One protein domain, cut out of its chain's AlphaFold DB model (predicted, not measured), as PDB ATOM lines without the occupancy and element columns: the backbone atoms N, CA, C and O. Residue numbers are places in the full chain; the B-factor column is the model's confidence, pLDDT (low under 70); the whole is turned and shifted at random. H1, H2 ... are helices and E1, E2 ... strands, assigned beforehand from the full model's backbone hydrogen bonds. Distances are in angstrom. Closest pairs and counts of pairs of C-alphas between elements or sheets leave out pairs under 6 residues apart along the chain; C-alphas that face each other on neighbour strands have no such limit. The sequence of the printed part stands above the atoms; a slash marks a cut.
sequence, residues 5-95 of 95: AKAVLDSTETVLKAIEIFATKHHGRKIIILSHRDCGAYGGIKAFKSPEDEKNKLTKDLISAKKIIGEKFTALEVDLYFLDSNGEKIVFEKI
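This is residues 5 to 95 of the 95 residues of an uncharacterized protein of Candidatus Berkelbacteria bacterium CG10_big_fil_rev_8_21_14_0_10_41_12 (UniProt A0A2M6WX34). One long helix, H4, lies along one face of a small, strongly twisted sheet of three strands, over E1 and E2. The short helix H1 packs on H4, H2 lies toward one end of the long axis and the small H3 toward the other, while E3 folds back beside E2 as a hairpin. The printed part has 91 residues, with four named helices and three named strands in the order H1 H2 E1 H3 H4 E2 E3. The sheet runs E1 E2 E3 and is mixed, and the class is mixed, helices and strands. The whole is compact, with a radius of gyration of the C-alphas of 14.0 A, yet elongated, spanning 40 by 25 by 17 A.

Find C-alpha 5 at (-50.258, 6.139, 3.634), where H1, residues 5 to 9, begins. H2 follows as residues 13 to 24, 16.0 A long, and E1 as residues 30 to 36, 19.6 A. Next come H3, residues 44 to 47, and H4, residues 51 to 72, which runs 31.7 A from C-alpha 51 at (-32.535, 9.126, 3.461). E2 is residues 77 to 85, 25.8 A, and E3 is residues 90 to 94, 12.9 A, ending at C-alpha 94 at (-41.670, -5.070, 0.245).

Begin with the sheet: E1 and E2 are parallel at 23 degrees, with N 33 and O 79 2.9 A apart, within hydrogen-bond range. The hairpin E2 and E3 is antiparallel at 145 degrees, with N 82 and O 93 at 2.8 A. H4 is on the sheet at a height of 9.2 A and runs along the strands, at 15 degrees to E2 on the local plane; its closest C-alphas to E2 are Lys 66 and Val 78, 6.1 A. E1, H3 H4, E2 form a strand-helix-strand unit, two parallel neighbour strands joined through helices, with a right-handed crossover. H1 touches residues 61 to 69 of H4 alone, closest at the C-alphas of Ala 5 and Leu 62, 5.3 A, and only grazes the sheet. H1 and H2 only just touch, only at the corner, with 3 pairs of C-alphas within 8 A, the closest Val 8 and Val 15, 6.6 A. H2 and H4 are near each other. H3 is close to H4 but not clearly touching, with C-alphas 45 and 51 7.5 A apart, and is not on the sheet. Every O i to N i+4 pair is within hydrogen-bond range in H1, H2 and H4; H3 is too short for one.

Look to Lys 25 and Lys 49 for the two C-alphas farthest apart, 42.6 A. The printed part has no cut and ends at residue 95, the chain's last. No link is long. Mean pLDDT of the printed part is 91.8; residues 86 to 87, between E2 and E3, are under 70.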
ATOM      1  N   ALA A   5     -50.294   6.478   2.207       86.81
ATOM      2  CA  ALA A   5     -50.258   6.139   3.634       86.81
ATOM      3  C   ALA A   5     -50.668   7.326   4.522       86.81
ATOM      4  O   ALA A   5     -51.473   7.168   5.435       86.81
ATOM      5  N   LYS A   6     -50.185   8.531   4.198       89.38
ATOM      6  CA  LYS A   6     -50.522   9.761   4.921       89.38
ATOM      7  C   LYS A   6     -52.019  10.060   4.874       89.38
ATOM      8  O   LYS A   6     -52.610  10.326   5.907       89.38
ATOM      9  N   ALA A   7     -52.656   9.921   3.714       88.69
ATOM     10  CA  ALA A   7     -54.089  10.168   3.580       88.69
ATOM     11  C   ALA A   7     -54.950   9.198   4.416       88.69
ATOM     12  O   ALA A   7     -56.009   9.588   4.912       88.69
ATOM     13  N   VAL A   8     -54.489   7.953   4.595       89.50
ATOM     14  CA  VAL A   8     -55.124   6.980   5.502       89.50
ATOM     15  C   VAL A   8     -54.928   7.388   6.963       89.50
ATOM     16  O   VAL A   8     -55.886   7.347   7.729       89.50
ATOM     17  N   LEU A   9     -53.717   7.807   7.348       90.69
ATOM     18  CA  LEU A   9     -53.410   8.265   8.709       90.69
ATOM     19  C   LEU A   9     -54.197   9.515   9.094       90.69
ATOM     20  O   LEU A   9     -54.792   9.563  10.167       90.69
ATOM     21  N   ASP A  10     -54.283  10.471   8.174       90.75
ATOM     22  CA  ASP A  10     -55.070  11.695   8.322       90.75
ATOM     23  C   ASP A  10     -56.588  11.412   8.296       90.75
ATOM     24  O   ASP A  10     -57.393  12.333   8.395       90.75
ATOM     25  N   SER A  11     -56.998  10.140   8.161       82.06
ATOM     26  CA  SER A  11     -58.395   9.696   8.111       82.06
ATOM     27  C   SER A  11     -59.217  10.464   7.077       82.06
ATOM     28  O   SER A  11     -60.374  10.811   7.309       82.06
ATOM     29  N   THR A  12     -58.615  10.724   5.913       85.25
ATOM     30  CA  THR A  12     -59.273  11.475   4.842       85.25
ATOM     31  C   THR A  12     -60.521  10.716   4.396       85.25
ATOM     32  O   THR A  12     -60.414   9.611   3.854       85.25
ATOM     33  N   GLU A  13     -61.701  11.313   4.597       88.56
ATOM     34  CA  GLU A  13     -62.996  10.659   4.364       88.56
ATOM     35  C   GLU A  13     -63.091  10.068   2.951       88.56
ATOM     36  O   GLU A  13     -63.491   8.919   2.774       88.56
ATOM     37  N   THR A  14     -62.609  10.804   1.948       90.25
ATOM     38  CA  THR A  14     -62.577  10.361   0.549       90.25
ATOM     39  C   THR A  14     -61.804   9.055   0.354       90.25
ATOM     40  O   THR A  14     -62.245   8.190  -0.401       90.25
ATOM     41  N   VAL A  15     -60.663   8.882   1.031       92.12
ATOM     42  CA  VAL A  15     -59.827   7.679   0.892       92.12
ATOM     43  C   VAL A  15     -60.471   6.494   1.597       92.12
ATOM     44  O   VAL A  15     -60.578   5.422   1.005       92.12
ATOM     45  N   LEU A  16     -60.957   6.681   2.825       92.62
ATOM     46  CA  LEU A  16     -61.621   5.608   3.565       92.62
ATOM     47  C   LEU A  16     -62.908   5.152   2.868       92.62
ATOM     48  O   LEU A  16     -63.145   3.952   2.757       92.62
ATOM     49  N   LYS A  17     -63.687   6.088   2.315       94.56
ATOM     50  CA  LYS A  17     -64.889   5.782   1.532       94.56
ATOM     51  C   LYS A  17     -64.564   5.057   0.227       94.56
ATOM     52  O   LYS A  17     -65.283   4.141  -0.163       94.56
ATOM     53  N   ALA A  18     -63.467   5.412  -0.444       94.38
ATOM     54  CA  ALA A  18     -63.017   4.683  -1.629       94.38
ATOM     55  C   ALA A  18     -62.628   3.231  -1.291       94.38
ATOM     56  O   ALA A  18     -63.006   2.314  -2.020       94.38
ATOM     57  N   ILE A  19     -61.932   3.016  -0.170       94.75
ATOM     58  CA  ILE A  19     -61.585   1.674   0.327       94.75
ATOM     59  C   ILE A  19     -62.850   0.884   0.683       94.75
ATOM     60  O   ILE A  19     -62.969  -0.284   0.316       94.75
ATOM     61  N   GLU A  20     -63.820   1.519   1.340       95.56
ATOM     62  CA  GLU A  20     -65.103   0.900   1.677       95.56
ATOM     63  C   GLU A  20     -65.873   0.461   0.427       95.56
ATOM     64  O   GLU A  20     -66.335  -0.677   0.353       95.56
ATOM     65  N   ILE A  21     -65.992   1.329  -0.581       96.00
ATOM     66  CA  ILE A  21     -66.661   0.999  -1.847       96.00
ATOM     67  C   ILE A  21     -65.927  -0.149  -2.548       96.00
ATOM     68  O   ILE A  21     -66.562  -1.098  -3.013       96.00
ATOM     69  N   PHE A  22     -64.593  -0.112  -2.579       95.94
ATOM     70  CA  PHE A  22     -63.778  -1.189  -3.137       95.94
ATOM     71  C   PHE A  22     -64.046  -2.536  -2.446       95.94
ATOM     72  O   PHE A  22     -64.296  -3.533  -3.124       95.94
ATOM     73  N   ALA A  23     -64.061  -2.563  -1.112       95.44
ATOM     74  CA  ALA A  23     -64.292  -3.777  -0.336       95.44
ATOM     75  C   ALA A  23     -65.737  -4.292  -0.453       95.44
ATOM     76  O   ALA A  23     -65.965  -5.486  -0.641       95.44
ATOM     77  N   THR A  24     -66.724  -3.399  -0.352       94.56
ATOM     78  CA  THR A  24     -68.135  -3.784  -0.185       94.56
ATOM     79  C   THR A  24     -68.898  -3.909  -1.498       94.56
ATOM     80  O   THR A  24     -69.758  -4.780  -1.614       94.56
ATOM     81  N   LYS A  25     -68.613  -3.054  -2.488       95.69
ATOM     82  CA  LYS A  25     -69.339  -3.014  -3.770       95.69
ATOM     83  C   LYS A  25     -68.603  -3.734  -4.884       95.69
ATOM     84  O   LYS A  25     -69.242  -4.339  -5.736       95.69
ATOM     85  N   HIS A  26     -67.276  -3.674  -4.872       95.44
ATOM     86  CA  HIS A  26     -66.451  -4.331  -5.885       95.44
ATOM     87  C   HIS A  26     -65.832  -5.642  -5.400       95.44
ATOM     88  O   HIS A  26     -65.156  -6.309  -6.179       95.44
ATOM     89  N   HIS A  27     -66.071  -6.026  -4.139       94.19
ATOM     90  CA  HIS A  27     -65.546  -7.254  -3.533       94.19
ATOM     91  C   HIS A  27     -64.028  -7.401  -3.692       94.19
ATOM     92  O   HIS A  27     -63.496  -8.508  -3.828       94.19
ATOM     93  N   GLY A  28     -63.329  -6.266  -3.685       95.62
ATOM     94  CA  GLY A  28     -61.882  -6.222  -3.698       95.62
ATOM     95  C   GLY A  28     -61.315  -6.925  -2.468       95.62
ATOM     96  O   GLY A  28     -61.872  -6.827  -1.378       95.62
ATOM     97  N   ARG A  29     -60.211  -7.655  -2.647       95.81
ATOM     98  CA  ARG A  29     -59.591  -8.459  -1.576       95.81
ATOM     99  C   ARG A  29     -58.199  -8.003  -1.185       95.81
ATOM    100  O   ARG A  29     -57.707  -8.423  -0.149       95.81
ATOM    101  N   LYS A  30     -57.551  -7.185  -2.013       96.88
ATOM    102  CA  LYS A  30     -56.159  -6.798  -1.815       96.88
ATOM    103  C   LYS A  30     -55.944  -5.333  -2.147       96.88
ATOM    104  O   LYS A  30     -56.355  -4.876  -3.211       96.88
ATOM    105  N   ILE A  31     -55.274  -4.628  -1.246       95.06
ATOM    106  CA  ILE A  31     -54.798  -3.261  -1.432       95.06
ATOM    107  C   ILE A  31     -53.280  -3.262  -1.323       95.06
ATOM    108  O   ILE A  31     -52.699  -3.906  -0.451       95.06
ATOM    109  N   ILE A  32     -52.639  -2.513  -2.212       95.44
ATOM    110  CA  ILE A  32     -51.215  -2.218  -2.129       95.44
ATOM    111  C   ILE A  32     -51.078  -0.755  -1.719       95.44
ATOM    112  O   ILE A  32     -51.569   0.129  -2.422       95.44
ATOM    113  N   ILE A  33     -50.415  -0.500  -0.591       93.81
ATOM    114  CA  ILE A  33     -50.024   0.853  -0.192       93.81
ATOM    115  C   ILE A  33     -48.540   1.002  -0.456       93.81
ATOM    116  O   ILE A  33     -47.725   0.195  -0.010       93.81
ATOM    117  N   LEU A  34     -48.195   2.068  -1.162       93.00
ATOM    118  CA  LEU A  34     -46.819   2.388  -1.468       93.00
ATOM    119  C   LEU A  34     -46.473   3.799  -1.003       93.00
ATOM    120  O   LEU A  34     -47.273   4.726  -1.150       93.00
ATOM    121  N   SER A  35     -45.284   3.946  -0.430       92.25
ATOM    122  CA  SER A  35     -44.659   5.249  -0.204       92.25
ATOM    123  C   SER A  35     -43.363   5.292  -0.992       92.25
ATOM    124  O   SER A  35     -42.594   4.337  -0.966       92.25
ATOM    125  N   HIS A  36     -43.137   6.381  -1.713       91.56
ATOM    126  CA  HIS A  36     -41.914   6.577  -2.474       91.56
ATOM    127  C   HIS A  36     -41.023   7.601  -1.783       91.56
ATOM    128  O   HIS A  36     -41.511   8.461  -1.051       91.56
ATOM    129  N   ARG A  37     -39.726   7.516  -2.049       89.44
ATOM    130  CA  ARG A  37     -38.750   8.529  -1.663       89.44
ATOM    131  C   ARG A  37     -39.043   9.875  -2.324       89.44
ATOM    132  O   ARG A  37     -39.608   9.917  -3.417       89.44
ATOM    133  N   ASP A  38     -38.647  10.959  -1.667       88.81
ATOM    134  CA  ASP A  38     -38.913  12.337  -2.075       88.81
ATOM    135  C   ASP A  38     -40.416  12.611  -2.246       88.81
ATOM    136  O   ASP A  38     -40.892  13.208  -3.215       88.81
ATOM    137  N   CYS A  39     -41.219  12.102  -1.308       86.19
ATOM    138  CA  CYS A  39     -42.663  12.264  -1.393       86.19
ATOM    139  C   CYS A  39     -43.084  13.692  -1.037       86.19
ATOM    140  O   CYS A  39     -43.001  14.116   0.117       86.19
ATOM    141  N   GLY A  40     -43.649  14.415  -2.009       84.69
ATOM    142  CA  GLY A  40     -44.127  15.788  -1.813       84.69
ATOM    143  C   GLY A  40     -45.174  15.940  -0.701       84.69
ATOM    144  O   GLY A  40     -45.190  16.955  -0.011       84.69
ATOM    145  N   ALA A  41     -45.992  14.914  -0.439       86.31
ATOM    146  CA  ALA A  41     -46.961  14.938   0.664       86.31
ATOM    147  C   ALA A  41     -46.301  14.964   2.055       86.31
ATOM    148  O   ALA A  41     -46.935  15.360   3.035       86.31
ATOM    149  N   TYR A  42     -45.036  14.552   2.139       86.00
ATOM    150  CA  TYR A  42     -44.218  14.571   3.348       86.00
ATOM    151  C   TYR A  42     -43.234  15.749   3.382       86.00
ATOM    152  O   TYR A  42     -42.482  15.872   4.340       86.00
ATOM    153  N   GLY A  43     -43.263  16.635   2.379       86.88
ATOM    154  CA  GLY A  43     -42.327  17.757   2.250       86.88
ATOM    155  C   GLY A  43     -41.044  17.428   1.477       86.88
ATOM    156  O   GLY A  43     -40.143  18.267   1.422       86.88
ATOM    157  N   GLY A  44     -40.975  16.245   0.855       88.31
ATOM    158  CA  GLY A  44     -39.829  15.785   0.067       88.31
ATOM    159  C   GLY A  44     -38.556  15.588   0.892       88.31
ATOM    160  O   GLY A  44     -38.573  15.641   2.122       88.31
ATOM    161  N   ILE A  45     -37.422  15.423   0.210       85.88
ATOM    162  CA  ILE A  45     -36.111  15.162   0.834       85.88
ATOM    163  C   ILE A  45     -35.684  16.223   1.858       85.88
ATOM    164  O   ILE A  45     -34.908  15.933   2.762       85.88
ATOM    165  N   LYS A  46     -36.193  17.459   1.746       90.44
ATOM    166  CA  LYS A  46     -35.849  18.571   2.649       90.44
ATOM    167  C   LYS A  46     -36.507  18.455   4.026       90.44
ATOM    168  O   LYS A  46     -36.084  19.149   4.947       90.44
ATOM    169  N   ALA A  47     -37.539  17.626   4.164       91.75
ATOM    170  CA  ALA A  47     -38.256  17.435   5.422       91.75
ATOM    171  C   ALA A  47     -37.571  16.437   6.373       91.75
ATOM    172  O   ALA A  47     -37.974  16.328   7.531       91.75
ATOM    173  N   PHE A  48     -36.541  15.727   5.904       93.50
ATOM    174  CA  PHE A  48     -35.891  14.638   6.628       93.50
ATOM    175  C   PHE A  48     -34.414  14.922   6.868       93.50
ATOM    176  O   PHE A  48     -33.760  15.632   6.105       93.50
ATOM    177  N   LYS A  49     -33.868  14.346   7.943       93.38
ATOM    178  CA  LYS A  49     -32.452  14.535   8.302       93.38
ATOM    179  C   LYS A  49     -31.511  13.716   7.421       93.38
ATOM    180  O   LYS A  49     -30.360  14.097   7.226       93.38
ATOM    181  N   SER A  50     -31.987  12.577   6.931       93.69
ATOM    182  CA  SER A  50     -31.246  11.664   6.065       93.69
ATOM    183  C   SER A  50     -32.211  10.784   5.255       93.69
ATOM    184  O   SER A  50     -33.385  10.665   5.614       93.69
ATOM    185  N   PRO A  51     -31.736  10.114   4.190       90.19
ATOM    186  CA  PRO A  51     -32.535   9.126   3.461       90.19
ATOM    187  C   PRO A  51     -33.062   7.980   4.335       90.19
ATOM    188  O   PRO A  51     -34.161   7.478   4.119       90.19
ATOM    189  N   GLU A  52     -32.286   7.566   5.339       93.19
ATOM    190  CA  GLU A  52     -32.695   6.533   6.294       93.19
ATOM    191  C   GLU A  52     -33.798   7.033   7.233       93.19
ATOM    192  O   GLU A  52     -34.724   6.285   7.543       93.19
ATOM    193  N   ASP A  53     -33.734   8.297   7.662       94.50
ATOM    194  CA  ASP A  53     -34.783   8.949   8.457       94.50
ATOM    195  C   ASP A  53     -36.108   9.015   7.676       94.50
ATOM    196  O   ASP A  53     -37.156   8.619   8.195       94.50
ATOM    197  N   GLU A  54     -36.043   9.392   6.394       93.88
ATOM    198  CA  GLU A  54     -37.185   9.362   5.475       93.88
ATOM    199  C   GLU A  54     -37.771   7.953   5.341       93.88
ATOM    200  O   GLU A  54     -38.964   7.750   5.585       93.88
ATOM    201  N   LYS A  55     -36.936   6.958   5.011       93.44
ATOM    202  CA  LYS A  55     -37.377   5.565   4.855       93.44
ATOM    203  C   LYS A  55     -38.036   5.046   6.133       93.44
ATOM    204  O   LYS A  55     -39.133   4.498   6.079       93.44
ATOM    205  N   ASN A  56     -37.420   5.274   7.291       94.88
ATOM    206  CA  ASN A  56     -37.959   4.846   8.580       94.88
ATOM    207  C   ASN A  56     -39.317   5.485   8.884       94.88
ATOM    208  O   ASN A  56     -40.222   4.801   9.371       94.88
ATOM    209  N   LYS A  57     -39.483   6.783   8.606       94.81
ATOM    210  CA  LYS A  57     -40.761   7.472   8.803       94.81
ATOM    211  C   LYS A  57     -41.836   6.928   7.863       94.81
ATOM    212  O   LYS A  57     -42.909   6.553   8.332       94.81
ATOM    213  N   LEU A  58     -41.539   6.820   6.572       94.44
ATOM    214  CA  LEU A  58     -42.481   6.318   5.571       94.44
ATOM    215  C   LEU A  58     -42.886   4.861   5.838       94.44
ATOM    216  O   LEU A  58     -44.065   4.529   5.746       94.44
ATOM    217  N   THR A  59     -41.950   4.006   6.255       95.56
ATOM    218  CA  THR A  59     -42.228   2.620   6.664       95.56
ATOM    219  C   THR A  59     -43.132   2.549   7.895       95.56
ATOM    220  O   THR A  59     -44.104   1.791   7.902       95.56
ATOM    221  N   LYS A  60     -42.882   3.366   8.929       96.69
ATOM    222  CA  LYS A  60     -43.766   3.436  10.109       96.69
ATOM    223  C   LYS A  60     -45.182   3.873   9.738       96.69
ATOM    224  O   LYS A  60     -46.156   3.330  10.265       96.69
ATOM    225  N   ASP A  61     -45.292   4.822   8.820       96.25
ATOM    226  CA  ASP A  61     -46.573   5.357   8.375       96.25
ATOM    227  C   ASP A  61     -47.330   4.345   7.495       96.25
ATOM    228  O   ASP A  61     -48.537   4.172   7.663       96.25
ATOM    229  N   LEU A  62     -46.630   3.579   6.647       96.50
ATOM    230  CA  LEU A  62     -47.187   2.436   5.909       96.50
ATOM    231  C   LEU A  62     -47.764   1.366   6.849       96.50
ATOM    232  O   LEU A  62     -48.900   0.928   6.665       96.50
ATOM    233  N   ILE A  63     -47.008   0.969   7.876       97.12
ATOM    234  CA  ILE A  63     -47.447  -0.028   8.867       97.12
ATOM    235  C   ILE A  63     -48.683   0.472   9.622       97.12
ATOM    236  O   ILE A  63     -49.651  -0.268   9.810       97.12
ATOM    237  N   SER A  64     -48.681   1.746  10.011       96.81
ATOM    238  CA  SER A  64     -49.803   2.371  10.715       96.81
ATOM    239  C   SER A  64     -51.054   2.458   9.830       96.81
ATOM    240  O   SER A  64     -52.151   2.134  10.281       96.81
ATOM    241  N   ALA A  65     -50.897   2.792   8.545       95.75
ATOM    242  CA  ALA A  65     -51.992   2.781   7.576       95.75
ATOM    243  C   ALA A  65     -52.570   1.369   7.378       95.75
ATOM    244  O   ALA A  65     -53.789   1.198   7.382       95.75
ATOM    245  N   LYS A  66     -51.717   0.338   7.280       96.56
ATOM    246  CA  LYS A  66     -52.158  -1.066   7.233       96.56
ATOM    247  C   LYS A  66     -52.979  -1.449   8.456       96.56
ATOM    248  O   LYS A  66     -54.000  -2.110   8.297       96.56
ATOM    249  N   LYS A  67     -52.569  -1.019   9.653       96.19
ATOM    250  CA  LYS A  67     -53.329  -1.265  10.883       96.19
ATOM    251  C   LYS A  67     -54.727  -0.641  10.811       96.19
ATOM    252  O   LYS A  67     -55.700  -1.355  11.015       96.19
ATOM    253  N   ILE A  68     -54.834   0.635  10.431       95.06
ATOM    254  CA  ILE A  68     -56.128   1.335  10.299       95.06
ATOM    255  C   ILE A  68     -57.048   0.628   9.295       95.06
ATOM    256  O   ILE A  68     -58.236   0.444   9.564       95.06
ATOM    257  N   ILE A  69     -56.515   0.222   8.137       94.62
ATOM    258  CA  ILE A  69     -57.296  -0.502   7.126       94.62
ATOM    259  C   ILE A  69     -57.711  -1.877   7.649       94.62
ATOM    260  O   ILE A  69     -58.874  -2.233   7.512       94.62
ATOM    261  N   GLY A  70     -56.803  -2.628   8.274       94.06
ATOM    262  CA  GLY A  70     -57.094  -3.962   8.807       94.06
ATOM    263  C   GLY A  70     -58.127  -3.956   9.937       94.06
ATOM    264  O   GLY A  70     -58.955  -4.858  10.005       94.06
ATOM    265  N   GLU A  71     -58.127  -2.923  10.785       94.31
ATOM    266  CA  GLU A  71     -59.125  -2.742  11.848       94.31
ATOM    267  C   GLU A  71     -60.518  -2.404  11.290       94.31
ATOM    268  O   GLU A  71     -61.525  -2.847  11.838       94.31
ATOM    269  N   LYS A  72     -60.592  -1.640  10.191       93.62
ATOM    270  CA  LYS A  72     -61.866  -1.230   9.569       93.62
ATOM    271  C   LYS A  72     -62.406  -2.234   8.548       93.62
ATOM    272  O   LYS A  72     -63.616  -2.347   8.383       93.62
ATOM    273  N   PHE A  73     -61.525  -2.942   7.848       94.56
ATOM    274  CA  PHE A  73     -61.840  -3.760   6.678       94.56
ATOM    275  C   PHE A  73     -61.146  -5.124   6.779       94.56
ATOM    276  O   PHE A  73     -60.199  -5.424   6.054       94.56
ATOM    277  N   THR A  74     -61.641  -5.974   7.674       91.88
ATOM    278  CA  THR A  74     -61.023  -7.265   8.040       91.88
ATOM    279  C   THR A  74     -60.885  -8.270   6.891       91.88
ATOM    280  O   THR A  74     -60.076  -9.188   6.976       91.88
ATOM    281  N   ALA A  75     -61.650  -8.103   5.808       90.25
ATOM    282  CA  ALA A  75     -61.582  -8.951   4.616       90.25
ATOM    283  C   ALA A  75     -60.486  -8.538   3.611       90.25
ATOM    284  O   ALA A  75     -60.298  -9.230   2.609       90.25
ATOM    285  N   LEU A  76     -59.794  -7.414   3.837       95.94
ATOM    286  CA  LEU A  76     -58.762  -6.907   2.934       95.94
ATOM    287  C   LEU A  76     -57.360  -7.369   3.345       95.94
ATOM    288  O   LEU A  76     -56.894  -7.116   4.453       95.94
ATOM    289  N   GLU A  77     -56.640  -7.956   2.395       96.50
ATOM    290  CA  GLU A  77     -55.192  -8.108   2.459       96.50
ATOM    291  C   GLU A  77     -54.519  -6.771   2.122       96.50
ATOM    292  O   GLU A  77     -54.872  -6.110   1.143       96.50
ATOM    293  N   VAL A  78     -53.531  -6.368   2.922       96.69
ATOM    294  CA  VAL A  78     -52.784  -5.122   2.705       96.69
ATOM    295  C   VAL A  78     -51.295  -5.424   2.583       96.69
ATOM    296  O   VAL A  78     -50.648  -5.825   3.560       96.69
ATOM    297  N   ASP A  79     -50.762  -5.191   1.387       97.06
ATOM    298  CA  ASP A  79     -49.334  -5.261   1.083       97.06
ATOM    299  C   ASP A  79     -48.716  -3.859   1.098       97.06
ATOM    300  O   ASP A  79     -49.328  -2.882   0.661       97.06
ATOM    301  N   LEU A  80     -47.489  -3.773   1.606       97.00
ATOM    302  CA  LEU A  80     -46.770  -2.523   1.805       97.00
ATOM    303  C   LEU A  80     -45.494  -2.519   0.971       97.00
ATOM    304  O   LEU A  80     -44.749  -3.498   0.975       97.00
ATOM    305  N   TYR A  81     -45.240  -1.411   0.278       95.75
ATOM    306  CA  TYR A  81     -44.015  -1.225  -0.493       95.75
ATOM    307  C   TYR A  81     -43.388   0.141  -0.240       95.75
ATOM    308  O   TYR A  81     -44.070   1.170  -0.217       95.75
ATOM    309  N   PHE A  82     -42.069   0.152  -0.117       94.00
ATOM    310  CA  PHE A  82     -41.256   1.351  -0.214       94.00
ATOM    311  C   PHE A  82     -40.638   1.426  -1.612       94.00
ATOM    312  O   PHE A  82     -40.062   0.449  -2.092       94.00
ATOM    313  N   LEU A  83     -40.778   2.572  -2.280       92.44
ATOM    314  CA  LEU A  83     -40.157   2.816  -3.581       92.44
ATOM    315  C   LEU A  83     -38.957   3.742  -3.416       92.44
ATOM    316  O   LEU A  83     -39.119   4.900  -3.028       92.44
ATOM    317  N   ASP A  84     -37.782   3.259  -3.803       89.62
ATOM    318  CA  ASP A  84     -36.604   4.103  -3.999       89.62
ATOM    319  C   ASP A  84     -36.378   4.308  -5.499       89.62
ATOM    320  O   ASP A  84     -36.449   3.361  -6.285       89.62
ATOM    321  N   SER A  85     -36.144   5.552  -5.905       81.38
ATOM    322  CA  SER A  85     -35.883   5.913  -7.296       81.38
ATOM    323  C   SER A  85     -34.644   6.786  -7.358       81.38
ATOM    324  O   SER A  85     -34.557   7.801  -6.671       81.38
ATOM    325  N   ASN A  86     -33.700   6.403  -8.213       69.81
ATOM    326  CA  ASN A  86     -32.520   7.205  -8.527       69.81
ATOM    327  C   ASN A  86     -32.635   7.911  -9.893       69.81
ATOM    328  O   ASN A  86     -31.633   8.381 -10.421       69.81
ATOM    329  N   GLY A  87     -33.839   7.972 -10.476       69.81
ATOM    330  CA  GLY A  87     -34.107   8.610 -11.771       69.81
ATOM    331  C   GLY A  87     -33.967   7.685 -12.988       69.81
ATOM    332  O   GLY A  87     -34.631   7.922 -13.992       69.81
ATOM    333  N   GLU A  88     -33.195   6.599 -12.889       74.31
ATOM    334  CA  GLU A  88     -33.041   5.602 -13.965       74.31
ATOM    335  C   GLU A  88     -33.746   4.280 -13.650       74.31
ATOM    336  O   GLU A  88     -34.211   3.578 -14.549       74.31
ATOM    337  N   LYS A  89     -33.827   3.923 -12.365       82.44
ATOM    338  CA  LYS A  89     -34.467   2.695 -11.893       82.44
ATOM    339  C   LYS A  89     -35.352   2.985 -10.695       82.44
ATOM    340  O   LYS A  89     -34.997   3.767  -9.818       82.44
ATOM    341  N   ILE A  90     -36.484   2.290 -10.661       87.19
ATOM    342  CA  ILE A  90     -37.396   2.266  -9.520       87.19
ATOM    343  C   ILE A  90     -37.269   0.890  -8.875       87.19
ATOM    344  O   ILE A  90     -37.505  -0.130  -9.524       87.19
ATOM    345  N   VAL A  91     -36.886   0.867  -7.603       90.94
ATOM    346  CA  VAL A  91     -36.784  -0.347  -6.796       90.94
ATOM    347  C   VAL A  91     -37.986  -0.409  -5.866       90.94
ATOM    348  O   VAL A  91     -38.243   0.531  -5.117       90.94
ATOM    349  N   PHE A  92     -38.711  -1.524  -5.918       93.56
ATOM    350  CA  PHE A  92     -39.840  -1.808  -5.036       93.56
ATOM    351  C   PHE A  92     -39.375  -2.750  -3.929       93.56
ATOM    352  O   PHE A  92     -39.138  -3.932  -4.172       93.56
ATOM    353  N   GLU A  93     -39.256  -2.233  -2.713       93.56
ATOM    354  CA  GLU A  93     -38.946  -3.023  -1.526       93.56
ATOM    355  C   GLU A  93     -40.245  -3.354  -0.788       93.56
ATOM    356  O   GLU A  93     -41.010  -2.452  -0.447       93.56
ATOM    357  N   LYS A  94     -40.519  -4.644  -0.560       93.81
ATOM    358  CA  LYS A  94     -41.670  -5.070   0.245       93.81
ATOM    359  C   LYS A  94     -41.349  -4.887   1.731       93.81
ATOM    360  O   LYS A  94     -40.278  -5.300   2.168       93.81
ATOM    361  N   ILE A  95     -42.285  -4.290   2.467       91.94
ATOM    362  CA  ILE A  95     -42.202  -4.011   3.911       91.94
ATOM    363  C   ILE A  95     -42.985  -5.054   4.708       91.94
ATOM    364  O   ILE A  95     -44.127  -5.377   4.297       91.94
TER     365      ILE A  95